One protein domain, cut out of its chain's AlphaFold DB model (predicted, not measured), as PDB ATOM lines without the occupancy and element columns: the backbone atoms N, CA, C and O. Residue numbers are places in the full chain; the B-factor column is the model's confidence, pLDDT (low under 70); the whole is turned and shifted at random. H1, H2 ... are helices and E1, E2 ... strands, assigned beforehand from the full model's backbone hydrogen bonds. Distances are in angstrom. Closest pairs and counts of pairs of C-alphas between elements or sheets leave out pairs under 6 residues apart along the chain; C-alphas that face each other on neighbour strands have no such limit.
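This is residues 662 to 813 and 824 to 850 of the 857 residues of the protein "Spliceosomal protein PrP8, U6-snRNA interacting domain protein" of Giardia intestinalis (UniProt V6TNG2). Four helices make a small core, in which H1 and H2 form a helical hairpin, H4 crosses H1, and H3 runs about perpendicular to both H1 and H4. A thin hairpin of two strands, E1 and E2, is apart from H1 and H2, H5 makes a corner with the far end of H4, and two arms stick out from the body: residues 803 to 813, most of them in H6, and residues 824 to 847, with H7 and much of H8. The printed part has 179 residues with eight named helices and two named strands, in the order H1, H2, H3, E1, E2, H4, H5, H6, H7, H8; the sheet of order E1 - E2 is antiparallel, and the class is mostly helix. The whole is loose, with a radius of gyration of the C-alphas of 19.8 A and spans of 62 by 44 by 34 A.

H1, residues 672 to 688, and H2, residues 695 to 709, touch as a helical hairpin, at a shallow tilt of 29 degrees, opposite ways; their closest C-alphas, of Leu 680 and Ile 704, are 6.1 A apart. H3, residues 711 to 724, touches H1 with residues 711 to 715 alone, about perpendicular at 89 degrees; the closest C-alphas, of Gly 673 and Pro 711, are 6.7 A apart. E1, residues 732 to 737, and E2, residues 742 to 747, are an antiparallel hairpin, with directions 146 degrees apart; N 734 and O 745, at 2.9 A, and N 745 and O 734, at 2.7 A, are within hydrogen-bond range. H4, residues 751 to 769, touches H1 with residues 754 to 762 alone, at a steep tilt of 54 degrees, opposite ways; the C-alphas of Ala 679 and Tyr 758 are closest, 5.4 A apart. H3 and H4 only just touch, with 3 pairs of C-alphas within 8 A, the closest being Ile 718 and Val 755 at 5.7 A; their lines are about perpendicular, at 90 degrees. H5, residues 771 to 780, and H4 touch only at the corner, with the C-alphas of Val 767 and His 773 closest, 5.2 A apart. H1 and H4 are the hubs, touching three helices each. The helix packing is mostly crossed: leaving out H4 and H5, which touch only at the corner, one of the four pairs of helices that touch is at a shallow tilt. H6, residues 795 to 810, H7, residues 831 to 835, and H8, residues 839 to 849, touch no helix. In H1, H2, H3, H4, H6 and H8 every O i to N i+4 pair is within hydrogen-bond range; in H5 it is 5 of 6, and in H7 0 of 1, with 1 of 2 O i to N i+3 pairs within range.

H1 is 24.3 A long from its first C-alpha, of Asp 672 at (-49.500, -13.843, 2.647), to its last. H2 measures 21.3 A, H3 19.8 A, E1 16.3 A and E2 15.9 A. H4, the longest helix by residues, measures 27.1 A and ends with C-alpha 769 at (-55.452, -26.528, -0.299). H5 measures 14.1 A, H6 22.5 A and H7 7.5 A. H8 measures 15.2 A and ends with C-alpha 849 at (-64.654, -20.035, -10.337).

The C-alphas of Val 695 and Ser 813 are the two farthest apart, 63.6 A, while those of Ile 662 and Phe 850, the first and last printed, are 4.7 A apart. Residues 814 to 823 are not printed, and C-alphas 813 and 824 are 17.8 A apart across the cut. The link from H5 to H6, residues 781 to 794, is long. The mean pLDDT of the printed part is 78.9; it is under 70 at residues 771 to 793, 795, 810 to 813 and 824 to 837.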
ATOM      1  N   ILE A 662     -63.024 -19.210  -5.298       81.94
ATOM      2  CA  ILE A 662     -61.691 -18.687  -4.955       81.94
ATOM      3  C   ILE A 662     -61.872 -17.250  -4.462       81.94
ATOM      4  O   ILE A 662     -62.214 -16.357  -5.245       81.94
ATOM      5  N   ALA A 663     -61.666 -17.070  -3.159       85.31
ATOM      6  CA  ALA A 663     -61.898 -15.810  -2.476       85.31
ATOM      7  C   ALA A 663     -60.825 -14.760  -2.795       85.31
ATOM      8  O   ALA A 663     -59.717 -15.079  -3.231       85.31
ATOM      9  N   PHE A 664     -61.144 -13.492  -2.540       87.75
ATOM     10  CA  PHE A 664     -60.139 -12.430  -2.478       87.75
ATOM     11  C   PHE A 664     -59.200 -12.622  -1.264       87.75
ATOM     12  O   PHE A 664     -59.681 -12.989  -0.188       87.75
ATOM     13  N   PRO A 665     -57.880 -12.348  -1.373       88.50
ATOM     14  CA  PRO A 665     -56.957 -12.436  -0.239       88.50
ATOM     15  C   PRO A 665     -57.343 -11.450   0.878       88.50
ATOM     16  O   PRO A 665     -57.165 -10.234   0.750       88.50
ATOM     17  N   SER A 666     -57.871 -11.976   1.988       84.25
ATOM     18  CA  SER A 666     -58.290 -11.192   3.158       84.25
ATOM     19  C   SER A 666     -57.113 -10.446   3.793       84.25
ATOM     20  O   SER A 666     -55.954 -10.793   3.576       84.25
ATOM     21  N   GLN A 667     -57.377  -9.387   4.564       79.12
ATOM     22  CA  GLN A 667     -56.310  -8.615   5.221       79.12
ATOM     23  C   GLN A 667     -55.511  -9.460   6.226       79.12
ATOM     24  O   GLN A 667     -54.293  -9.311   6.283       79.12
ATOM     25  N   ASP A 668     -56.176 -10.408   6.891       80.56
ATOM     26  CA  ASP A 668     -55.607 -11.269   7.938       80.56
ATOM     27  C   ASP A 668     -55.134 -12.640   7.421       80.56
ATOM     28  O   ASP A 668     -55.034 -13.602   8.181       80.56
ATOM     29  N   PHE A 669     -54.888 -12.787   6.117       84.81
ATOM     30  CA  PHE A 669     -54.492 -14.078   5.565       84.81
ATOM     31  C   PHE A 669     -53.094 -14.500   6.054       84.81
ATOM     32  O   PHE A 669     -52.075 -13.892   5.722       84.81
ATOM     33  N   GLU A 670     -53.050 -15.594   6.819       85.25
ATOM     34  CA  GLU A 670     -51.870 -16.044   7.574       85.25
ATOM     35  C   GLU A 670     -50.620 -16.293   6.714       85.25
ATOM     36  O   GLU A 670     -49.491 -16.091   7.166       85.25
ATOM     37  N   TYR A 671     -50.799 -16.737   5.466       87.94
ATOM     38  CA  TYR A 671     -49.694 -17.166   4.600       87.94
ATOM     39  C   TYR A 671     -49.238 -16.103   3.594       87.94
ATOM     40  O   TYR A 671     -48.353 -16.383   2.786       87.94
ATOM     41  N   ASP A 672     -49.776 -14.882   3.649       87.25
ATOM     42  CA  ASP A 672     -49.500 -13.843   2.647       87.25
ATOM     43  C   ASP A 672     -48.018 -13.483   2.559       87.25
ATOM     44  O   ASP A 672     -47.457 -13.403   1.466       87.25
ATOM     45  N   GLY A 673     -47.367 -13.317   3.715       90.00
ATOM     46  CA  GLY A 673     -45.942 -13.000   3.771       90.00
ATOM     47  C   GLY A 673     -45.082 -14.097   3.140       90.00
ATOM     48  O   GLY A 673     -44.180 -13.799   2.361       90.00
ATOM     49  N   LYS A 674     -45.411 -15.369   3.403       90.81
ATOM     50  CA  LYS A 674     -44.671 -16.522   2.860       90.81
ATOM     51  C   LYS A 674     -44.868 -16.666   1.352       90.81
ATOM     52  O   LYS A 674     -43.908 -16.948   0.641       90.81
ATOM     53  N   LEU A 675     -46.091 -16.464   0.852       91.81
ATOM     54  CA  LEU A 675     -46.368 -16.510  -0.587       91.81
ATOM     55  C   LEU A 675     -45.643 -15.387  -1.333       91.81
ATOM     56  O   LEU A 675     -45.071 -15.631  -2.395       91.81
ATOM     57  N   LEU A 676     -45.614 -14.179  -0.761       93.25
ATOM     58  CA  LEU A 676     -44.864 -13.064  -1.333       93.25
ATOM     59  C   LEU A 676     -43.354 -13.335  -1.335       93.25
ATOM     60  O   LEU A 676     -42.697 -13.077  -2.338       93.25
ATOM     61  N   GLU A 677     -42.805 -13.884  -0.253       93.31
ATOM     62  CA  GLU A 677     -41.383 -14.234  -0.177       93.31
ATOM     63  C   GLU A 677     -40.985 -15.253  -1.258       93.31
ATOM     64  O   GLU A 677     -39.982 -15.058  -1.949       93.31
ATOM     65  N   LEU A 678     -41.798 -16.297  -1.462       91.69
ATOM     66  CA  LEU A 678     -41.586 -17.287  -2.523       91.69
ATOM     67  C   LEU A 678     -41.650 -16.647  -3.916       91.69
ATOM     68  O   LEU A 678     -40.746 -16.858  -4.726       91.69
ATOM     69  N   ALA A 679     -42.663 -15.815  -4.171       92.38
ATOM     70  CA  ALA A 679     -42.819 -15.116  -5.445       92.38
ATOM     71  C   ALA A 679     -41.621 -14.203  -5.758       92.38
ATOM     72  O   ALA A 679     -41.092 -14.207  -6.872       92.38
ATOM     73  N   LEU A 680     -41.155 -13.437  -4.766       94.31
ATOM     74  CA  LEU A 680     -40.020 -12.525  -4.913       94.31
ATOM     75  C   LEU A 680     -38.696 -13.267  -5.107       94.31
ATOM     76  O   LEU A 680     -37.854 -12.805  -5.880       94.31
ATOM     77  N   ARG A 681     -38.497 -14.404  -4.428       93.25
ATOM     78  CA  ARG A 681     -37.296 -15.232  -4.600       93.25
ATOM     79  C   ARG A 681     -37.198 -15.757  -6.026       93.25
ATOM     80  O   ARG A 681     -36.155 -15.584  -6.655       93.25
ATOM     81  N   ASP A 682     -38.279 -16.332  -6.538       90.88
ATOM     82  CA  ASP A 682     -38.276 -16.965  -7.854       90.88
ATOM     83  C   ASP A 682     -38.111 -15.898  -8.962       90.88
ATOM     84  O   ASP A 682     -37.282 -16.056  -9.860       90.88
ATOM     85  N   LEU A 683     -38.737 -14.718  -8.820       91.06
ATOM     86  CA  LEU A 683     -38.475 -13.558  -9.690       91.06
ATOM     87  C   LEU A 683     -37.020 -13.065  -9.641       91.06
ATOM     88  O   LEU A 683     -36.452 -12.643 -10.658       91.06
ATOM     89  N   ARG A 684     -36.401 -13.079  -8.458       92.44
ATOM     90  CA  ARG A 684     -34.996 -12.686  -8.294       92.44
ATOM     91  C   ARG A 684     -34.068 -13.672  -9.001       92.44
ATOM     92  O   ARG A 684     -33.114 -13.251  -9.647       92.44
ATOM     93  N   GLU A 685     -34.338 -14.969  -8.909       90.94
ATOM     94  CA  GLU A 685     -33.549 -15.999  -9.593       90.94
ATOM     95  C   GLU A 685     -33.684 -15.906 -11.118       90.94
ATOM     96  O   GLU A 685     -32.672 -15.928 -11.824       90.94
ATOM     97  N   GLU A 686     -34.900 -15.697 -11.630       87.56
ATOM     98  CA  GLU A 686     -35.139 -15.481 -13.062       87.56
ATOM     99  C   GLU A 686     -34.359 -14.280 -13.604       87.56
ATOM    100  O   GLU A 686     -33.701 -14.375 -14.641       87.56
ATOM    101  N   THR A 687     -34.402 -13.146 -12.904       87.12
ATOM    102  CA  THR A 687     -33.732 -11.913 -13.344       87.12
ATOM    103  C   THR A 687     -32.210 -12.018 -13.270       87.12
ATOM    104  O   THR A 687     -31.524 -11.574 -14.191       87.12
ATOM    105  N   LEU A 688     -31.668 -12.655 -12.227       89.94
ATOM    106  CA  LEU A 688     -30.225 -12.868 -12.064       89.94
ATOM    107  C   LEU A 688     -29.651 -13.944 -12.995       89.94
ATOM    108  O   LEU A 688     -28.443 -13.956 -13.229       89.94
ATOM    109  N   SER A 689     -30.487 -14.824 -13.556       87.75
ATOM    110  CA  SER A 689     -30.040 -15.820 -14.540       87.75
ATOM    111  C   SER A 689     -29.445 -15.178 -15.807       87.75
ATOM    112  O   SER A 689     -28.598 -15.772 -16.485       87.75
ATOM    113  N   ASN A 690     -29.825 -13.930 -16.103       81.88
ATOM    114  CA  ASN A 690     -29.321 -13.172 -17.237       81.88
ATOM    115  C   ASN A 690     -27.945 -12.551 -16.941       81.88
ATOM    116  O   ASN A 690     -27.795 -11.692 -16.078       81.88
ATOM    117  N   SER A 691     -26.929 -12.912 -17.737       81.19
ATOM    118  CA  SER A 691     -25.557 -12.382 -17.581       81.19
ATOM    119  C   SER A 691     -25.419 -10.861 -17.766       81.19
ATOM    120  O   SER A 691     -24.456 -10.267 -17.285       81.19
ATOM    121  N   ILE A 692     -26.354 -10.224 -18.480       89.19
ATOM    122  CA  ILE A 692     -26.385  -8.778 -18.719       89.19
ATOM    123  C   ILE A 692     -27.764  -8.269 -18.306       89.19
ATOM    124  O   ILE A 692     -28.753  -8.561 -18.970       89.19
ATOM    125  N   LEU A 693     -27.807  -7.485 -17.228       88.75
ATOM    126  CA  LEU A 693     -29.042  -6.922 -16.685       88.75
ATOM    127  C   LEU A 693     -29.440  -5.645 -17.432       88.75
ATOM    128  O   LEU A 693     -28.650  -4.686 -17.493       88.75
ATOM    129  N   THR A 694     -30.670  -5.620 -17.950       89.00
ATOM    130  CA  THR A 694     -31.271  -4.436 -18.577       89.00
ATOM    131  C   THR A 694     -31.642  -3.375 -17.534       89.00
ATOM    132  O   THR A 694     -31.591  -3.608 -16.326       89.00
ATOM    133  N   VAL A 695     -32.005  -2.168 -17.983       90.38
ATOM    134  CA  VAL A 695     -32.492  -1.114 -17.073       90.38
ATOM    135  C   VAL A 695     -33.787  -1.552 -16.382       90.38
ATOM    136  O   VAL A 695     -33.924  -1.337 -15.180       90.38
ATOM    137  N   ALA A 696     -34.687  -2.214 -17.114       86.62
ATOM    138  CA  ALA A 696     -35.929  -2.752 -16.570       86.62
ATOM    139  C   ALA A 696     -35.664  -3.847 -15.524       86.62
ATOM    140  O   ALA A 696     -36.273  -3.821 -14.457       86.62
ATOM    141  N   ASP A 697     -34.696  -4.739 -15.766       88.88
ATOM    142  CA  ASP A 697     -34.318  -5.778 -14.795       88.88
ATOM    143  C   ASP A 697     -33.740  -5.173 -13.513       88.88
ATOM    144  O   ASP A 697     -34.069  -5.608 -12.413       88.88
ATOM    145  N   ARG A 698     -32.911  -4.125 -13.627       91.12
ATOM    146  CA  ARG A 698     -32.383  -3.410 -12.452       91.12
ATOM    147  C   ARG A 698     -33.497  -2.726 -11.670       91.12
ATOM    148  O   ARG A 698     -33.513  -2.811 -10.448       91.12
ATOM    149  N   GLN A 699     -34.437  -2.075 -12.356       91.06
ATOM    150  CA  GLN A 699     -35.610  -1.482 -11.710       91.06
ATOM    151  C   GLN A 699     -36.441  -2.554 -10.994       91.06
ATOM    152  O   GLN A 699     -36.826  -2.351  -9.845       91.06
ATOM    153  N   LEU A 700     -36.654  -3.711 -11.621       91.19
ATOM    154  CA  LEU A 700     -37.347  -4.841 -11.006       91.19
ATOM    155  C   LEU A 700     -36.605  -5.358  -9.766       91.19
ATOM    156  O   LEU A 700     -37.230  -5.501  -8.723       91.19
ATOM    157  N   LEU A 701     -35.282  -5.534  -9.820       92.56
ATOM    158  CA  LEU A 701     -34.477  -5.922  -8.654       92.56
ATOM    159  C   LEU A 701     -34.602  -4.913  -7.503       92.56
ATOM    160  O   LEU A 701     -34.823  -5.317  -6.365       92.56
ATOM    161  N   THR A 702     -34.579  -3.605  -7.790       93.38
ATOM    162  CA  THR A 702     -34.805  -2.588  -6.746       93.38
ATOM    163  C   THR A 702     -36.222  -2.627  -6.170       93.38
ATOM    164  O   THR A 702     -36.419  -2.300  -5.002       93.38
ATOM    165  N   LEU A 703     -37.228  -3.019  -6.963       93.00
ATOM    166  CA  LEU A 703     -38.593  -3.222  -6.470       93.00
ATOM    167  C   LEU A 703     -38.679  -4.460  -5.573       93.00
ATOM    168  O   LEU A 703     -39.330  -4.393  -4.535       93.00
ATOM    169  N   ILE A 704     -37.995  -5.547  -5.936       93.62
ATOM    170  CA  ILE A 704     -37.914  -6.775  -5.133       93.62
ATOM    171  C   ILE A 704     -37.240  -6.479  -3.787       93.62
ATOM    172  O   ILE A 704     -37.771  -6.853  -2.748       93.62
ATOM    173  N   GLU A 705     -36.120  -5.751  -3.777       92.88
ATOM    174  CA  GLU A 705     -35.435  -5.350  -2.537       92.88
ATOM    175  C   GLU A 705     -36.337  -4.511  -1.622       92.88
ATOM    176  O   GLU A 705     -36.402  -4.759  -0.418       92.88
ATOM    177  N   LYS A 706     -37.092  -3.561  -2.189       92.69
ATOM    178  CA  LYS A 706     -38.074  -2.765  -1.435       92.69
ATOM    179  C   LYS A 706     -39.211  -3.620  -0.875       92.69
ATOM    180  O   LYS A 706     -39.612  -3.409   0.265       92.69
ATOM    181  N   ALA A 707     -39.714  -4.572  -1.657       92.81
ATOM    182  CA  ALA A 707     -40.785  -5.468  -1.234       92.81
ATOM    183  C   ALA A 707     -40.335  -6.419  -0.109       92.81
ATOM    184  O   ALA A 707     -41.113  -6.685   0.801       92.81
ATOM    185  N   LEU A 708     -39.074  -6.874  -0.127       92.19
ATOM    186  CA  LEU A 708     -38.487  -7.669   0.959       92.19
ATOM    187  C   LEU A 708     -38.256  -6.848   2.234       92.19
ATOM    188  O   LEU A 708     -38.406  -7.377   3.331       92.19
ATOM    189  N   ALA A 709     -37.901  -5.565   2.108       94.06
ATOM    190  CA  ALA A 709     -37.698  -4.686   3.259       94.06
ATOM    191  C   ALA A 709     -39.013  -4.340   3.984       94.06
ATOM    192  O   ALA A 709     -39.028  -4.253   5.210       94.06
ATOM    193  N   LEU A 710     -40.105  -4.136   3.235       94.12
ATOM    194  CA  LEU A 710     -41.413  -3.714   3.758       94.12
ATOM    195  C   LEU A 710     -42.555  -4.584   3.186       94.12
ATOM    196  O   LEU A 710     -43.345  -4.111   2.364       94.12
ATOM    197  N   PRO A 711     -42.685  -5.853   3.620       92.12
ATOM    198  CA  PRO A 711     -43.625  -6.798   3.014       92.12
ATOM    199  C   PRO A 711     -45.093  -6.434   3.263       92.12
ATOM    200  O   PRO A 711     -45.913  -6.554   2.357       92.12
ATOM    201  N   HIS A 712     -45.443  -5.944   4.456       89.69
ATOM    202  CA  HIS A 712     -46.833  -5.620   4.803       89.69
ATOM    203  C   HIS A 712     -47.394  -4.454   3.977       89.69
ATOM    204  O   HIS A 712     -48.487  -4.558   3.423       89.69
ATOM    205  N   GLU A 713     -46.633  -3.366   3.840       90.50
ATOM    206  CA  GLU A 713     -47.025  -2.216   3.016       90.50
ATOM    207  C   GLU A 713     -47.150  -2.617   1.541       90.50
ATOM    208  O   GLU A 713     -48.105  -2.250   0.851       90.50
ATOM    209  N   PHE A 714     -46.212  -3.438   1.061       91.75
ATOM    210  CA  PHE A 714     -46.216  -3.898  -0.320       91.75
ATOM    211  C   PHE A 714     -47.383  -4.855  -0.618       91.75
ATOM    212  O   PHE A 714     -47.988  -4.755  -1.684       91.75
ATOM    213  N   LEU A 715     -47.768  -5.722   0.326       91.88
ATOM    214  CA  LEU A 715     -48.958  -6.577   0.219       91.88
ATOM    215  C   LEU A 715     -50.250  -5.767   0.117       91.88
ATOM    216  O   LEU A 715     -51.103  -6.089  -0.710       91.88
ATOM    217  N   ILE A 716     -50.389  -4.699   0.909       91.25
ATOM    218  CA  ILE A 716     -51.540  -3.790   0.802       91.25
ATOM    219  C   ILE A 716     -51.594  -3.212  -0.612       91.25
ATOM    220  O   ILE A 716     -52.628  -3.297  -1.273       91.25
ATOM    221  N   ARG A 717     -50.460  -2.727  -1.127       91.44
ATOM    222  CA  ARG A 717     -50.361  -2.196  -2.492       91.44
ATOM    223  C   ARG A 717     -50.706  -3.234  -3.567       91.44
ATOM    224  O   ARG A 717     -51.365  -2.891  -4.547       91.44
ATOM    225  N   ILE A 718     -50.288  -4.490  -3.400       92.62
ATOM    226  CA  ILE A 718     -50.658  -5.591  -4.305       92.62
ATOM    227  C   ILE A 718     -52.180  -5.790  -4.298       92.62
ATOM    228  O   ILE A 718     -52.807  -5.780  -5.359       92.62
ATOM    229  N   LYS A 719     -52.790  -5.905  -3.113       91.25
ATOM    230  CA  LYS A 719     -54.242  -6.087  -2.950       91.25
ATOM    231  C   LYS A 719     -55.035  -4.917  -3.529       91.25
ATOM    232  O   LYS A 719     -56.039  -5.131  -4.203       91.25
ATOM    233  N   GLU A 720     -54.570  -3.684  -3.346       91.62
ATOM    234  CA  GLU A 720     -55.189  -2.505  -3.958       91.62
ATOM    235  C   GLU A 720     -55.199  -2.566  -5.488       91.62
ATOM    236  O   GLU A 720     -56.173  -2.146  -6.113       91.62
ATOM    237  N   ILE A 721     -54.138  -3.094  -6.101       90.94
ATOM    238  CA  ILE A 721     -54.036  -3.218  -7.559       90.94
ATOM    239  C   ILE A 721     -54.961  -4.309  -8.082       90.94
ATOM    240  O   ILE A 721     -55.651  -4.062  -9.071       90.94
ATOM    241  N   LEU A 722     -55.045  -5.449  -7.389       90.62
ATOM    242  CA  LEU A 722     -56.016  -6.506  -7.694       90.62
ATOM    243  C   LEU A 722     -57.458  -5.964  -7.666       90.62
ATOM    244  O   LEU A 722     -58.274  -6.295  -8.527       90.62
ATOM    245  N   LEU A 723     -57.768  -5.065  -6.727       89.94
ATOM    246  CA  LEU A 723     -59.094  -4.450  -6.610       89.94
ATOM    247  C   LEU A 723     -59.366  -3.374  -7.669       89.94
ATOM    248  O   LEU A 723     -60.450  -3.349  -8.245       89.94
ATOM    249  N   LYS A 724     -58.418  -2.456  -7.899       89.75
ATOM    250  CA  LYS A 724     -58.676  -1.203  -8.633       89.75
ATOM    251  C   LYS A 724     -58.222  -1.227 -10.096       89.75
ATOM    252  O   LYS A 724     -58.846  -0.568 -10.925       89.75
ATOM    253  N   LYS A 725     -57.124  -1.915 -10.439       88.88
ATOM    254  CA  LYS A 725     -56.510  -1.812 -11.777       88.88
ATOM    255  C   LYS A 725     -57.216  -2.756 -12.759       88.88
ATOM    256  O   LYS A 725     -57.323  -3.952 -12.506       88.88
ATOM    257  N   ARG A 726     -57.717  -2.208 -13.871       88.44
ATOM    258  CA  ARG A 726     -58.347  -2.959 -14.987       88.44
ATOM    259  C   ARG A 726     -57.722  -2.657 -16.347       88.44
ATOM    260  O   ARG A 726     -57.963  -3.362 -17.319       88.44
ATOM    261  N   THR A 727     -56.917  -1.603 -16.419       89.31
ATOM    262  CA  THR A 727     -56.113  -1.247 -17.585       89.31
ATOM    263  C   THR A 727     -54.648  -1.488 -17.251       89.31
ATOM    264  O   THR A 727     -54.159  -1.063 -16.202       89.31
ATOM    265  N   PHE A 728     -53.951  -2.203 -18.127       88.38
ATOM    266  CA  PHE A 728     -52.561  -2.598 -17.927       88.38
ATOM    267  C   PHE A 728     -51.648  -1.934 -18.950       88.38
ATOM    268  O   PHE A 728     -52.087  -1.489 -20.010       88.38
ATOM    269  N   ASP A 729     -50.373  -1.857 -18.589       88.00
ATOM    270  CA  ASP A 729     -49.329  -1.318 -19.449       88.00
ATOM    271  C   ASP A 729     -49.039  -2.285 -20.608       88.00
ATOM    272  O   ASP A 729     -49.402  -3.464 -20.569       88.00
ATOM    273  N   VAL A 730     -48.400  -1.784 -21.666       88.00
ATOM    274  CA  VAL A 730     -48.117  -2.572 -22.873       88.00
ATOM    275  C   VAL A 730     -47.192  -3.747 -22.539       88.00
ATOM    276  O   VAL A 730     -46.147  -3.563 -21.922       88.00
ATOM    277  N   VAL A 731     -47.566  -4.948 -22.988       90.06
ATOM    278  CA  VAL A 731     -46.739  -6.156 -22.868       90.06
ATOM    279  C   VAL A 731     -45.795  -6.237 -24.060       90.06
ATOM    280  O   VAL A 731     -46.233  -6.239 -25.214       90.06
ATOM    281  N   GLU A 732     -44.496  -6.311 -23.791       89.00
ATOM    282  CA  GLU A 732     -43.493  -6.488 -24.835       89.00
ATOM    283  C   GLU A 732     -43.471  -7.951 -25.301       89.00
ATOM    284  O   GLU A 732     -43.608  -8.884 -24.509       89.00
ATOM    285  N   ILE A 733     -43.343  -8.154 -26.616       89.06
ATOM    286  CA  ILE A 733     -43.307  -9.484 -27.231       89.06
ATOM    287  C   ILE A 733     -41.966  -9.647 -27.927       89.06
ATOM    288  O   ILE A 733     -41.699  -9.036 -28.968       89.06
ATOM    289  N   GLU A 734     -41.145 -10.523 -27.373       88.31
ATOM    290  CA  GLU A 734     -39.915 -10.976 -27.995       88.31
ATOM    291  C   GLU A 734     -40.115 -12.346 -28.639       88.31
ATOM    292  O   GLU A 734     -41.052 -13.075 -28.334       88.31
ATOM    293  N   TYR A 735     -39.235 -12.710 -29.568       88.62
ATOM    294  CA  TYR A 735     -39.264 -14.029 -30.189       88.62
ATOM    295  C   TYR A 735     -37.984 -14.767 -29.855       88.62
ATOM    296  O   TYR A 735     -36.907 -14.428 -30.356       88.62
ATOM    297  N   ALA A 736     -38.128 -15.791 -29.025       85.75
ATOM    298  CA  ALA A 736     -37.042 -16.663 -28.644       85.75
ATOM    299  C   ALA A 736     -36.870 -17.804 -29.647       85.75
ATOM    300  O   ALA A 736     -37.764 -18.203 -30.402       85.75
ATOM    301  N   GLU A 737     -35.646 -18.309 -29.670       82.06
ATOM    302  CA  GLU A 737     -35.200 -19.320 -30.604       82.06
ATOM    303  C   GLU A 737     -35.276 -20.706 -29.963       82.06
ATOM    304  O   GLU A 737     -34.557 -20.996 -29.009       82.06
ATOM    305  N   ALA A 738     -36.062 -21.602 -30.560       79.62
ATOM    306  CA  ALA A 738     -35.826 -23.033 -30.443       79.62
ATOM    307  C   ALA A 738     -35.075 -23.537 -31.688       79.62
ATOM    308  O   ALA A 738     -35.017 -22.882 -32.732       79.62
ATOM    309  N   ARG A 739     -34.505 -24.746 -31.619       73.81
ATOM    310  CA  ARG A 739     -33.743 -25.321 -32.749       73.81
ATOM    311  C   ARG A 739     -34.573 -25.457 -34.034       73.81
ATOM    312  O   ARG A 739     -34.022 -25.373 -35.129       73.81
ATOM    313  N   THR A 740     -35.877 -25.701 -33.908       76.56
ATOM    314  CA  THR A 740     -36.782 -26.027 -35.026       76.56
ATOM    315  C   THR A 740     -37.875 -24.983 -35.252       76.56
ATOM    316  O   THR A 740     -38.350 -24.828 -36.381       76.56
ATOM    317  N   CYS A 741     -38.266 -24.251 -34.211       79.75
ATOM    318  CA  CYS A 741     -39.315 -23.240 -34.242       79.75
ATOM    319  C   CYS A 741     -38.874 -21.951 -33.543       79.75
ATOM    320  O   CYS A 741     -37.879 -21.909 -32.826       79.75
ATOM    321  N   VAL A 742     -39.618 -20.885 -33.800       87.12
ATOM    322  CA  VAL A 742     -39.504 -19.615 -33.083       87.12
ATOM    323  C   VAL A 742     -40.779 -19.496 -32.257       87.12
ATOM    324  O   VAL A 742     -41.843 -19.857 -32.763       87.12
ATOM    325  N   TYR A 743     -40.676 -19.064 -31.005       85.81
ATOM    326  CA  TYR A 743     -41.824 -18.924 -30.110       85.81
ATOM    327  C   TYR A 743     -41.824 -17.539 -29.452       85.81
ATOM    328  O   TYR A 743     -40.748 -16.968 -29.251       85.81
ATOM    329  N   PRO A 744     -43.007 -16.970 -29.164       89.56
ATOM    330  CA  PRO A 744     -43.104 -15.677 -28.505       89.56
ATOM    331  C   PRO A 744     -42.772 -15.801 -27.012       89.56
ATOM    332  O   PRO A 744     -43.118 -16.789 -26.368       89.56
ATOM    333  N   VAL A 745     -42.125 -14.774 -26.474       88.31
ATOM    334  CA  VAL A 745     -41.868 -14.555 -25.052       88.31
ATOM    335  C   VAL A 745     -42.516 -13.228 -24.690       88.31
ATOM    336  O   VAL A 745     -42.192 -12.199 -25.280       88.31
ATOM    337  N   TYR A 746     -43.456 -13.274 -23.753       89.19
ATOM    338  CA  TYR A 746     -44.182 -12.104 -23.273       89.19
ATOM    339  C   TYR A 746     -43.477 -11.564 -22.033       89.19
ATOM    340  O   TYR A 746     -43.318 -12.289 -21.052       89.19
ATOM    341  N   THR A 747     -43.046 -10.308 -22.076       86.38
ATOM    342  CA  THR A 747     -42.337  -9.657 -20.974       86.38
ATOM    343  C   THR A 747     -43.184  -8.528 -20.401       86.38
ATOM    344  O   THR A 747     -43.421  -7.505 -21.044       86.38
ATOM    345  N   THR A 748     -43.650  -8.716 -19.164       87.38
ATOM    346  CA  THR A 748     -44.261  -7.665 -18.342       87.38
ATOM    347  C   THR A 748     -43.185  -6.988 -17.489       87.38
ATOM    348  O   THR A 748     -42.266  -7.639 -16.985       87.38
ATOM    349  N   THR A 749     -43.262  -5.664 -17.334       81.81
ATOM    350  CA  THR A 749     -42.233  -4.875 -16.634       81.81
ATOM    351  C   THR A 749     -42.759  -4.219 -15.365       81.81
ATOM    352  O   THR A 749     -43.888  -3.738 -15.317       81.81
ATOM    353  N   GLY A 750     -41.890  -4.100 -14.360       84.12
ATOM    354  CA  GLY A 750     -42.161  -3.317 -13.158       84.12
ATOM    355  C   GLY A 750     -43.077  -4.029 -12.169       84.12
ATOM    356  O   GLY A 750     -42.880  -5.198 -11.848       84.12
ATOM    357  N   LEU A 751     -44.051  -3.293 -11.635       88.81
ATOM    358  CA  LEU A 751     -44.848  -3.739 -10.495       88.81
ATOM    359  C   LEU A 751     -45.940  -4.754 -10.869       88.81
ATOM    360  O   LEU A 751     -46.273  -5.600 -10.045       88.81
ATOM    361  N   THR A 752     -46.457  -4.718 -12.102       88.06
ATOM    362  CA  THR A 752     -47.445  -5.698 -12.591       88.06
ATOM    363  C   THR A 752     -46.885  -7.114 -12.549       88.06
ATOM    364  O   THR A 752     -47.533  -7.991 -12.003       88.06
ATOM    365  N   ARG A 753     -45.630  -7.313 -12.969       89.50
ATOM    366  CA  ARG A 753     -44.962  -8.621 -12.896       89.50
ATOM    367  C   ARG A 753     -44.913  -9.178 -11.469       89.50
ATOM    368  O   ARG A 753     -45.144 -10.364 -11.270       89.50
ATOM    369  N   VAL A 754     -44.653  -8.335 -10.466       91.56
ATOM    370  CA  VAL A 754     -44.649  -8.770  -9.057       91.56
ATOM    371  C   VAL A 754     -46.058  -9.139  -8.588       91.56
ATOM    372  O   VAL A 754     -46.235 -10.183  -7.966       91.56
ATOM    373  N   VAL A 755     -47.065  -8.329  -8.929       92.38
ATOM    374  CA  VAL A 755     -48.478  -8.612  -8.613       92.38
ATOM    375  C   VAL A 755     -48.933  -9.921  -9.260       92.38
ATOM    376  O   VAL A 755     -49.502 -10.757  -8.567       92.38
ATOM    377  N   ASP A 756     -48.630 -10.127 -10.543       91.12
ATOM    378  CA  ASP A 756     -49.019 -11.316 -11.307       91.12
ATOM    379  C   ASP A 756     -48.387 -12.582 -10.723       91.12
ATOM    380  O   ASP A 756     -49.065 -13.593 -10.558       91.12
ATOM    381  N   THR A 757     -47.099 -12.527 -10.354       90.94
ATOM    382  CA  THR A 757     -46.446 -13.671  -9.698       90.94
ATOM    383  C   THR A 757     -47.058 -13.972  -8.340       90.94
ATOM    384  O   THR A 757     -47.476 -15.104  -8.125       90.94
ATOM    385  N   TYR A 758     -47.201 -12.988  -7.447       93.06
ATOM    386  CA  TYR A 758     -47.869 -13.206  -6.162       93.06
ATOM    387  C   TYR A 758     -49.285 -13.770  -6.351       93.06
ATOM    388  O   TYR A 758     -49.658 -14.725  -5.672       93.06
ATOM    389  N   PHE A 759     -50.053 -13.236  -7.306       91.56
ATOM    390  CA  PHE A 759     -51.396 -13.723  -7.611       91.56
ATOM    391  C   PHE A 759     -51.378 -15.171  -8.110       91.56
ATOM    392  O   PHE A 759     -52.189 -15.978  -7.661       91.56
ATOM    393  N   ALA A 760     -50.414 -15.546  -8.955       90.00
ATOM    394  CA  ALA A 760     -50.228 -16.930  -9.381       90.00
ATOM    395  C   ALA A 760     -49.939 -17.865  -8.193       90.00
ATOM    396  O   ALA A 760     -50.575 -18.917  -8.082       90.00
ATOM    397  N   TYR A 761     -49.060 -17.469  -7.260       89.50
ATOM    398  CA  TYR A 761     -48.816 -18.232  -6.030       89.50
ATOM    399  C   TYR A 761     -50.078 -18.329  -5.165       89.50
ATOM    400  O   TYR A 761     -50.417 -19.422  -4.714       89.50
ATOM    401  N   TYR A 762     -50.822 -17.236  -4.991       90.25
ATOM    402  CA  TYR A 762     -52.074 -17.224  -4.233       90.25
ATOM    403  C   TYR A 762     -53.129 -18.169  -4.825       90.25
ATOM    404  O   TYR A 762     -53.676 -19.012  -4.113       90.25
ATOM    405  N   VAL A 763     -53.374 -18.095  -6.137       86.81
ATOM    406  CA  VAL A 763     -54.321 -18.984  -6.825       86.81
ATOM    407  C   VAL A 763     -53.857 -20.434  -6.744       86.81
ATOM    408  O   VAL A 763     -54.660 -21.314  -6.440       86.81
ATOM    409  N   SER A 764     -52.564 -20.700  -6.944       83.12
ATOM    410  CA  SER A 764     -52.020 -22.056  -6.815       83.12
ATOM    411  C   SER A 764     -52.207 -22.619  -5.398       83.12
ATOM    412  O   SER A 764     -52.557 -23.790  -5.235       83.12
ATOM    413  N   TYR A 765     -52.071 -21.779  -4.369       85.81
ATOM    414  CA  TYR A 765     -52.295 -22.158  -2.979       85.81
ATOM    415  C   TYR A 765     -53.773 -22.477  -2.708       85.81
ATOM    416  O   TYR A 765     -54.084 -23.529  -2.150       85.81
ATOM    417  N   GLN A 766     -54.702 -21.625  -3.148       82.38
ATOM    418  CA  GLN A 766     -56.144 -21.857  -2.972       82.38
ATOM    419  C   GLN A 766     -56.613 -23.129  -3.694       82.38
ATOM    420  O   GLN A 766     -57.355 -23.938  -3.137       82.38
ATOM    421  N   VAL A 767     -56.110 -23.357  -4.911       78.69
ATOM    422  CA  VAL A 767     -56.453 -24.541  -5.708       78.69
ATOM    423  C   VAL A 767     -55.913 -25.834  -5.090       78.69
ATOM    424  O   VAL A 767     -56.557 -26.875  -5.203       78.69
ATOM    425  N   THR A 768     -54.741 -25.796  -4.453       75.75
ATOM    426  CA  THR A 768     -54.107 -26.993  -3.875       75.75
ATOM    427  C   THR A 768     -54.582 -27.316  -2.464       75.75
ATOM    428  O   THR A 768     -54.634 -28.494  -2.110       75.75
ATOM    429  N   THR A 769     -54.956 -26.313  -1.667       80.31
ATOM    430  CA  THR A 769     -55.452 -26.528  -0.299       80.31
ATOM    431  C   THR A 769     -56.898 -27.002  -0.261       80.31
ATOM    432  O   THR A 769     -57.227 -27.864   0.556       80.31
ATOM    433  N   ASN A 770     -57.764 -26.507  -1.152       75.75
ATOM    434  CA  ASN A 770     -59.146 -26.965  -1.201       75.75
ATOM    435  C   ASN A 770     -59.244 -28.306  -1.960       75.75
ATOM    436  O   ASN A 770     -59.011 -28.341  -3.171       75.75
ATOM    437  N   PRO A 771     -59.646 -29.418  -1.309       69.69
ATOM    438  CA  PRO A 771     -59.726 -30.725  -1.959       69.69
ATOM    439  C   PRO A 771     -60.721 -30.747  -3.127       69.69
ATOM    440  O   PRO A 771     -60.529 -31.513  -4.070       69.69
ATOM    441  N   LEU A 772     -61.768 -29.914  -3.104       66.62
ATOM    442  CA  LEU A 772     -62.748 -29.825  -4.188       66.62
ATOM    443  C   LEU A 772     -62.179 -29.097  -5.404       66.62
ATOM    444  O   LEU A 772     -62.310 -29.601  -6.522       66.62
ATOM    445  N   HIS A 773     -61.504 -27.961  -5.199       67.94
ATOM    446  CA  HIS A 773     -60.802 -27.259  -6.279       67.94
ATOM    447  C   HIS A 773     -59.704 -28.152  -6.852       67.94
ATOM    448  O   HIS A 773     -59.656 -28.380  -8.059       67.94
ATOM    449  N   TYR A 774     -58.917 -28.781  -5.985       66.88
ATOM    450  CA  TYR A 774     -57.900 -29.742  -6.379       66.88
ATOM    451  C   TYR A 774     -58.484 -30.898  -7.205       66.88
ATOM    452  O   TYR A 774     -57.919 -31.262  -8.234       66.88
ATOM    453  N   LEU A 775     -59.641 -31.456  -6.829       61.19
ATOM    454  CA  LEU A 775     -60.314 -32.514  -7.592       61.19
ATOM    455  C   LEU A 775     -60.903 -32.029  -8.920       61.19
ATOM    456  O   LEU A 775     -60.918 -32.811  -9.871       61.19
ATOM    457  N   LEU A 776     -61.379 -30.785  -9.010       61.50
ATOM    458  CA  LEU A 776     -61.850 -30.182 -10.261       61.50
ATOM    459  C   LEU A 776     -60.717 -30.087 -11.282       61.50
ATOM    460  O   LEU A 776     -60.873 -30.539 -12.418       61.50
ATOM    461  N   PHE A 777     -59.557 -29.594 -10.854       61.19
ATOM    462  CA  PHE A 777     -58.378 -29.538 -11.709       61.19
ATOM    463  C   PHE A 777     -57.779 -30.942 -11.945       61.19
ATOM    464  O   PHE A 777     -57.405 -31.247 -13.068       61.19
ATOM    465  N   LYS A 778     -57.801 -31.866 -10.973       54.69
ATOM    466  CA  LYS A 778     -57.205 -33.219 -11.084       54.69
ATOM    467  C   LYS A 778     -58.047 -34.267 -11.831       54.69
ATOM    468  O   LYS A 778     -57.471 -35.165 -12.441       54.69
ATOM    469  N   ARG A 779     -59.390 -34.220 -11.783       46.16
ATOM    470  CA  ARG A 779     -60.271 -35.219 -12.446       46.16
ATOM    471  C   ARG A 779     -60.522 -34.930 -13.928       46.16
ATOM    472  O   ARG A 779     -60.847 -35.863 -14.654       46.16
ATOM    473  N   GLY A 780     -60.372 -33.679 -14.369       47.12
ATOM    474  CA  GLY A 780     -60.417 -33.292 -15.788       47.12
ATOM    475  C   GLY A 780     -59.034 -33.151 -16.431       47.12
ATOM    476  O   GLY A 780     -58.890 -33.388 -17.627       47.12
ATOM    477  N   PHE A 781     -58.011 -32.833 -15.631       44.94
ATOM    478  CA  PHE A 781     -56.621 -32.726 -16.058       44.94
ATOM    479  C   PHE A 781     -55.753 -33.629 -15.173       44.94
ATOM    480  O   PHE A 781     -55.133 -33.192 -14.209       44.94
ATOM    481  N   THR A 782     -55.639 -34.914 -15.520       40.34
ATOM    482  CA  THR A 782     -54.556 -35.771 -14.992       40.34
ATOM    483  C   THR A 782     -53.178 -35.378 -15.540       40.34
ATOM    484  O   THR A 782     -52.185 -36.047 -15.276       40.34
ATOM    485  N   SER A 783     -53.098 -34.262 -16.259       44.59
ATOM    486  CA  SER A 783     -51.877 -33.580 -16.644       44.59
ATOM    487  C   SER A 783     -51.954 -32.139 -16.150       44.59
ATOM    488  O   SER A 783     -52.386 -31.243 -16.876       44.59
ATOM    489  N   ILE A 784     -51.514 -31.895 -14.916       44.94
ATOM    490  CA  ILE A 784     -50.844 -30.619 -14.667       44.94
ATOM    491  C   ILE A 784     -49.677 -30.629 -15.655       44.94
ATOM    492  O   ILE A 784     -48.877 -31.562 -15.636       44.94
ATOM    493  N   ASP A 785     -49.723 -29.695 -16.600       44.88
ATOM    494  CA  ASP A 785     -48.781 -29.490 -17.697       44.88
ATOM    495  C   ASP A 785     -47.391 -30.076 -17.425       44.88
ATOM    496  O   ASP A 785     -46.746 -29.748 -16.433       44.88
ATOM    497  N   LEU A 786     -46.879 -30.883 -18.358       43.88
ATOM    498  CA  LEU A 786     -45.509 -31.424 -18.314       43.88
ATOM    499  C   LEU A 786     -44.434 -30.310 -18.297       43.88
ATOM    500  O   LEU A 786     -43.250 -30.594 -18.119       43.88
ATOM    501  N   SER A 787     -44.847 -29.060 -18.519       43.06
ATOM    502  CA  SER A 787     -44.059 -27.828 -18.481       43.06
ATOM    503  C   SER A 787     -44.368 -26.915 -17.290       43.06
ATOM    504  O   SER A 787     -43.750 -25.861 -17.182       43.06
ATOM    505  N   ASN A 788     -45.330 -27.257 -16.430       46.91
ATOM    506  CA  ASN A 788     -45.705 -26.428 -15.291       46.91
ATOM    507  C   ASN A 788     -44.790 -26.745 -14.104       46.91
ATOM    508  O   ASN A 788     -44.806 -27.852 -13.573       46.91
ATOM    509  N   SER A 789     -44.002 -25.759 -13.680       46.53
ATOM    510  CA  SER A 789     -43.096 -25.846 -12.527       46.53
ATOM    511  C   SER A 789     -43.814 -26.118 -11.202       46.53
ATOM    512  O   SER A 789     -43.167 -26.504 -10.233       46.53
ATOM    513  N   TYR A 790     -45.138 -25.940 -11.160       47.59
ATOM    514  CA  TYR A 790     -45.983 -26.166  -9.989       47.59
ATOM    515  C   TYR A 790     -46.671 -27.544  -9.986       47.59
ATOM    516  O   TYR A 790     -47.561 -27.789  -9.167       47.59
ATOM    517  N   SER A 791     -46.305 -28.461 -10.894       56.12
ATOM    518  CA  SER A 791     -46.794 -29.841 -10.839       56.12
ATOM    519  C   SER A 791     -46.193 -30.585  -9.645       56.12
ATOM    520  O   SER A 791     -44.988 -30.597  -9.425       56.12
ATOM    521  N   MET A 792     -47.044 -31.281  -8.887       58.00
ATOM    522  CA  MET A 792     -46.597 -32.146  -7.784       58.00
ATOM    523  C   MET A 792     -45.823 -33.388  -8.266       58.00
ATOM    524  O   MET A 792     -45.245 -34.103  -7.453       58.00
ATOM    525  N   GLU A 793     -45.845 -33.680  -9.571       64.69
ATOM    526  CA  GLU A 793     -45.256 -34.879 -10.173       64.69
ATOM    527  C   GLU A 793     -44.372 -34.515 -11.364       64.69
ATOM    528  O   GLU A 793     -44.709 -33.635 -12.162       64.69
ATOM    529  N   LEU A 794     -43.256 -35.233 -11.509       70.31
ATOM    530  CA  LEU A 794     -42.357 -35.102 -12.653       70.31
ATOM    531  C   LEU A 794     -42.957 -35.768 -13.909       70.31
ATOM    532  O   LEU A 794     -43.540 -36.852 -13.808       70.31
ATOM    533  N   PRO A 795     -42.720 -35.223 -15.119       68.12
ATOM    534  CA  PRO A 795     -43.165 -35.813 -16.388       68.12
ATOM    535  C   PRO A 795     -42.841 -37.300 -16.570       68.12
ATOM    536  O   PRO A 795     -43.670 -38.081 -17.040       68.12
ATOM    537  N   ALA A 796     -41.627 -37.705 -16.183       78.00
ATOM    538  CA  ALA A 796     -41.193 -39.095 -16.271       78.00
ATOM    539  C   ALA A 796     -41.989 -39.996 -15.315       78.00
ATOM    540  O   ALA A 796     -42.393 -41.094 -15.695       78.00
ATOM    541  N   GLU A 797     -42.268 -39.525 -14.099       77.94
ATOM    542  CA  GLU A 797     -43.056 -40.276 -13.125       77.94
ATOM    543  C   GLU A 797     -44.499 -40.438 -13.588       77.94
ATOM    544  O   GLU A 797     -45.026 -41.549 -13.530       77.94
ATOM    545  N   LEU A 798     -45.106 -39.384 -14.134       72.81
ATOM    546  CA  LEU A 798     -46.445 -39.442 -14.716       72.81
ATOM    547  C   LEU A 798     -46.513 -40.482 -15.835       72.81
ATOM    548  O   LEU A 798     -47.405 -41.328 -15.821       72.81
ATOM    549  N   ALA A 799     -45.540 -40.490 -16.753       74.88
ATOM    550  CA  ALA A 799     -45.473 -41.499 -17.808       74.88
ATOM    551  C   ALA A 799     -45.392 -42.917 -17.218       74.88
ATOM    552  O   ALA A 799     -46.138 -43.802 -17.632       74.88
ATOM    553  N   THR A 800     -44.560 -43.134 -16.192       81.94
ATOM    554  CA  THR A 800     -44.478 -44.447 -15.533       81.94
ATOM    555  C   THR A 800     -45.763 -44.828 -14.799       81.94
ATOM    556  O   THR A 800     -46.160 -45.989 -14.853       81.94
ATOM    557  N   ARG A 801     -46.441 -43.882 -14.137       77.56
ATOM    558  CA  ARG A 801     -47.726 -44.115 -13.461       77.56
ATOM    559  C   ARG A 801     -48.828 -44.407 -14.462       77.56
ATOM    560  O   ARG A 801     -49.613 -45.312 -14.217       77.56
ATOM    561  N   TYR A 802     -48.851 -43.707 -15.592       76.50
ATOM    562  CA  TYR A 802     -49.766 -43.985 -16.690       76.50
ATOM    563  C   TYR A 802     -49.522 -45.387 -17.256       76.50
ATOM    564  O   TYR A 802     -50.460 -46.171 -17.342       76.50
ATOM    565  N   CYS A 803     -48.267 -45.756 -17.534       79.56
ATOM    566  CA  CYS A 803     -47.917 -47.111 -17.966       79.56
ATOM    567  C   CYS A 803     -48.308 -48.178 -16.931       79.56
ATOM    568  O   CYS A 803     -48.845 -49.214 -17.312       79.56
ATOM    569  N   LYS A 804     -48.095 -47.928 -15.631       80.88
ATOM    570  CA  LYS A 804     -48.532 -48.822 -14.544       80.88
ATOM    571  C   LYS A 804     -50.053 -48.900 -14.438       80.88
ATOM    572  O   LYS A 804     -50.582 -49.977 -14.210       80.88
ATOM    573  N   HIS A 805     -50.762 -47.786 -14.608       79.56
ATOM    574  CA  HIS A 805     -52.222 -47.751 -14.600       79.56
ATOM    575  C   HIS A 805     -52.785 -48.565 -15.764       79.56
ATOM    576  O   HIS A 805     -53.584 -49.463 -15.530       79.56
ATOM    577  N   VAL A 806     -52.285 -48.326 -16.981       76.31
ATOM    578  CA  VAL A 806     -52.538 -49.145 -18.175       76.31
ATOM    579  C   VAL A 806     -52.299 -50.617 -17.827       76.31
ATOM    580  O   VAL A 806     -53.236 -51.409 -17.858       76.31
ATOM    581  N   GLN A 807     -51.102 -50.979 -17.367       76.25
ATOM    582  CA  GLN A 807     -50.766 -52.360 -17.012       76.25
ATOM    583  C   GLN A 807     -51.736 -52.977 -15.988       76.25
ATOM    584  O   GLN A 807     -52.213 -54.085 -16.218       76.25
ATOM    585  N   ASN A 808     -52.079 -52.255 -14.918       78.62
ATOM    586  CA  ASN A 808     -52.980 -52.722 -13.861       78.62
ATOM    587  C   ASN A 808     -54.433 -52.871 -14.342       78.62
ATOM    588  O   ASN A 808     -55.123 -53.802 -13.935       78.62
ATOM    589  N   THR A 809     -54.905 -51.978 -15.220       71.25
ATOM    590  CA  THR A 809     -56.243 -52.093 -15.825       71.25
ATOM    591  C   THR A 809     -56.338 -53.288 -16.774       71.25
ATOM    592  O   THR A 809     -57.352 -53.982 -16.775       71.25
ATOM    593  N   TYR A 810     -55.271 -53.586 -17.524       62.81
ATOM    594  CA  TYR A 810     -55.247 -54.697 -18.481       62.81
ATOM    595  C   TYR A 810     -54.909 -56.054 -17.850       62.81
ATOM    596  O   TYR A 810     -55.292 -57.082 -18.402       62.81
ATOM    597  N   SER A 811     -54.259 -56.100 -16.680       57.41
ATOM    598  CA  SER A 811     -54.013 -57.359 -15.962       57.41
ATOM    599  C   SER A 811     -55.280 -58.009 -15.384       57.41
ATOM    600  O   SER A 811     -55.234 -59.183 -15.029       57.41
ATOM    601  N   CYS A 812     -56.406 -57.285 -15.301       46.19
ATOM    602  CA  CYS A 812     -57.679 -57.808 -14.786       46.19
ATOM    603  C   CYS A 812     -58.616 -58.397 -15.857       46.19
ATOM    604  O   CYS A 812     -59.555 -59.100 -15.494       46.19
ATOM    605  N   SER A 813     -58.384 -58.165 -17.154       52.16
ATOM    606  CA  SER A 813     -59.133 -58.846 -18.217       52.16
ATOM    607  C   SER A 813     -58.369 -60.097 -18.641       52.16
ATOM    608  O   SER A 813     -57.420 -60.016 -19.425       52.16
ATOM    609  N   VAL A 824     -55.779 -46.950 -28.998       57.22
ATOM    610  CA  VAL A 824     -55.737 -45.785 -29.892       57.22
ATOM    611  C   VAL A 824     -55.123 -44.612 -29.133       57.22
ATOM    612  O   VAL A 824     -55.778 -43.959 -28.324       57.22
ATOM    613  N   HIS A 825     -53.845 -44.338 -29.387       58.34
ATOM    614  CA  HIS A 825     -53.165 -43.169 -28.839       58.34
ATOM    615  C   HIS A 825     -53.460 -41.935 -29.707       58.34
ATOM    616  O   HIS A 825     -52.832 -41.725 -30.745       58.34
ATOM    617  N   MET A 826     -54.410 -41.102 -29.280       63.28
ATOM    618  CA  MET A 826     -54.721 -39.835 -29.948       63.28
ATOM    619  C   MET A 826     -53.848 -38.714 -29.385       63.28
ATOM    620  O   MET A 826     -53.946 -38.371 -28.210       63.28
ATOM    621  N   HIS A 827     -53.008 -38.115 -30.229       59.94
ATOM    622  CA  HIS A 827     -52.276 -36.901 -29.879       59.94
ATOM    623  C   HIS A 827     -52.950 -35.694 -30.534       59.94
ATOM    624  O   HIS A 827     -52.880 -35.521 -31.751       59.94
ATOM    625  N   PHE A 828     -53.608 -34.861 -29.731       60.50
ATOM    626  CA  PHE A 828     -54.200 -33.610 -30.195       60.50
ATOM    627  C   PHE A 828     -53.229 -32.458 -29.947       60.50
ATOM    628  O   PHE A 828     -52.805 -32.228 -28.817       60.50
ATOM    629  N   ASN A 829     -52.889 -31.713 -30.998       58.91
ATOM    630  CA  ASN A 829     -52.120 -30.483 -30.848       58.91
ATOM    631  C   ASN A 829     -53.069 -29.353 -30.431       58.91
ATOM    632  O   ASN A 829     -53.795 -28.807 -31.264       58.91
ATOM    633  N   THR A 830     -53.079 -29.021 -29.141       59.91
ATOM    634  CA  THR A 830     -54.002 -28.031 -28.577       59.91
ATOM    635  C   THR A 830     -53.569 -26.579 -28.780       59.91
ATOM    636  O   THR A 830     -54.346 -25.669 -28.502       59.91
ATOM    637  N   ASN A 831     -52.381 -26.334 -29.340       56.56
ATOM    638  CA  ASN A 831     -51.841 -24.981 -29.521       56.56
ATOM    639  C   ASN A 831     -52.726 -24.080 -30.401       56.56
ATOM    640  O   ASN A 831     -52.713 -22.860 -30.245       56.56
ATOM    641  N   GLY A 832     -53.511 -24.666 -31.311       57.59
ATOM    642  CA  GLY A 832     -54.496 -23.933 -32.110       57.59
ATOM    643  C   GLY A 832     -55.705 -23.442 -31.306       57.59
ATOM    644  O   GLY A 832     -56.248 -22.390 -31.633       57.59
ATOM    645  N   TYR A 833     -56.095 -24.144 -30.233       59.59
ATOM    646  CA  TYR A 833     -57.253 -23.767 -29.410       59.59
ATOM    647  C   TYR A 833     -57.006 -22.483 -28.621       59.59
ATOM    648  O   TYR A 833     -57.916 -21.668 -28.517       59.59
ATOM    649  N   PHE A 834     -55.771 -22.245 -28.155       62.19
ATOM    650  CA  PHE A 834     -55.439 -21.013 -27.430       62.19
ATOM    651  C   PHE A 834     -55.669 -19.743 -28.260       62.19
ATOM    652  O   PHE A 834     -56.037 -18.713 -27.706       62.19
ATOM    653  N   ARG A 835     -55.504 -19.811 -29.590       64.12
ATOM    654  CA  ARG A 835     -55.763 -18.677 -30.496       64.12
ATOM    655  C   ARG A 835     -57.251 -18.453 -30.788       64.12
ATOM    656  O   ARG A 835     -57.603 -17.379 -31.256       64.12
ATOM    657  N   GLY A 836     -58.100 -19.453 -30.549       64.62
ATOM    658  CA  GLY A 836     -59.537 -19.410 -30.829       64.62
ATOM    659  C   GLY A 836     -60.413 -19.157 -29.600       64.62
ATOM    660  O   GLY A 836     -61.629 -19.306 -29.694       64.62
ATOM    661  N   PHE A 837     -59.835 -18.829 -28.437       68.12
ATOM    662  CA  PHE A 837     -60.626 -18.568 -27.235       68.12
ATOM    663  C   PHE A 837     -61.389 -17.249 -27.335       68.12
ATOM    664  O   PHE A 837     -60.812 -16.182 -27.525       68.12
ATOM    665  N   ASN A 838     -62.702 -17.323 -27.127       72.56
ATOM    666  CA  ASN A 838     -63.554 -16.148 -27.036       72.56
ATOM    667  C   ASN A 838     -63.536 -15.605 -25.595       72.56
ATOM    668  O   ASN A 838     -64.014 -16.266 -24.664       72.56
ATOM    669  N   PHE A 839     -63.018 -14.387 -25.412       73.44
ATOM    670  CA  PHE A 839     -62.912 -13.738 -24.098       73.44
ATOM    671  C   PHE A 839     -64.264 -13.592 -23.385       73.44
ATOM    672  O   PHE A 839     -64.316 -13.643 -22.157       73.44
ATOM    673  N   HIS A 840     -65.375 -13.477 -24.121       74.12
ATOM    674  CA  HIS A 840     -66.704 -13.383 -23.517       74.12
ATOM    675  C   HIS A 840     -67.124 -14.692 -22.830       74.12
ATOM    676  O   HIS A 840     -67.702 -14.673 -21.743       74.12
ATOM    677  N   VAL A 841     -66.803 -15.838 -23.439       71.81
ATOM    678  CA  VAL A 841     -67.056 -17.162 -22.848       71.81
ATOM    679  C   VAL A 841     -66.126 -17.390 -21.657       71.81
ATOM    680  O   VAL A 841     -66.583 -17.839 -20.609       71.81
ATOM    681  N   MET A 842     -64.852 -17.008 -21.784       73.88
ATOM    682  CA  MET A 842     -63.880 -17.106 -20.690       73.88
ATOM    683  C   MET A 842     -64.304 -16.294 -19.471       73.88
ATOM    684  O   MET A 842     -64.292 -16.827 -18.369       73.88
ATOM    685  N   ASN A 843     -64.763 -15.054 -19.653       75.94
ATOM    686  CA  ASN A 843     -65.237 -14.226 -18.546       75.94
ATOM    687  C   ASN A 843     -66.403 -14.904 -17.795       75.94
ATOM    688  O   ASN A 843     -66.413 -14.958 -16.568       75.94
ATOM    689  N   LYS A 844     -67.355 -15.529 -18.505       73.31
ATOM    690  CA  LYS A 844     -68.439 -16.297 -17.858       73.31
ATOM    691  C   LYS A 844     -67.921 -17.478 -17.036       73.31
ATOM    692  O   LYS A 844     -68.440 -17.713 -15.954       73.31
ATOM    693  N   ILE A 845     -66.907 -18.194 -17.521       72.81
ATOM    694  CA  ILE A 845     -66.295 -19.319 -16.794       72.81
ATOM    695  C   ILE A 845     -65.511 -18.819 -15.574       72.81
ATOM    696  O   ILE A 845     -65.641 -19.380 -14.491       72.81
ATOM    697  N   ILE A 846     -64.737 -17.740 -15.726       77.75
ATOM    698  CA  ILE A 846     -63.955 -17.134 -14.641       77.75
ATOM    699  C   ILE A 846     -64.887 -16.648 -13.521       77.75
ATOM    700  O   ILE A 846     -64.622 -16.940 -12.360       77.75
ATOM    701  N   ASN A 847     -66.027 -16.027 -13.850       77.56
ATOM    702  CA  ASN A 847     -67.047 -15.614 -12.872       77.56
ATOM    703  C   ASN A 847     -67.683 -16.776 -12.082       77.56
ATOM    704  O   ASN A 847     -68.266 -16.543 -11.024       77.56
ATOM    705  N   LEU A 848     -67.622 -18.011 -12.592       73.81
ATOM    706  CA  LEU A 848     -68.103 -19.193 -11.868       73.81
ATOM    707  C   LEU A 848     -67.060 -19.731 -10.874       73.81
ATOM    708  O   LEU A 848     -67.439 -20.367  -9.893       73.81
ATOM    709  N   LEU A 849     -65.768 -19.504 -11.133       74.00
ATOM    710  CA  LEU A 849     -64.654 -20.035 -10.337       74.00
ATOM    711  C   LEU A 849     -64.142 -19.041  -9.286       74.00
ATOM    712  O   LEU A 849     -63.844 -19.434  -8.158       74.00
ATOM    713  N   PHE A 850     -64.039 -17.767  -9.657       80.38
ATOM    714  CA  PHE A 850     -63.502 -16.697  -8.823       80.38
ATOM    715  C   PHE A 850     -64.614 -15.848  -8.216       80.38
ATOM    716  O   PHE A 850     -65.716 -15.744  -8.759       80.38
TER     717      PHE A 850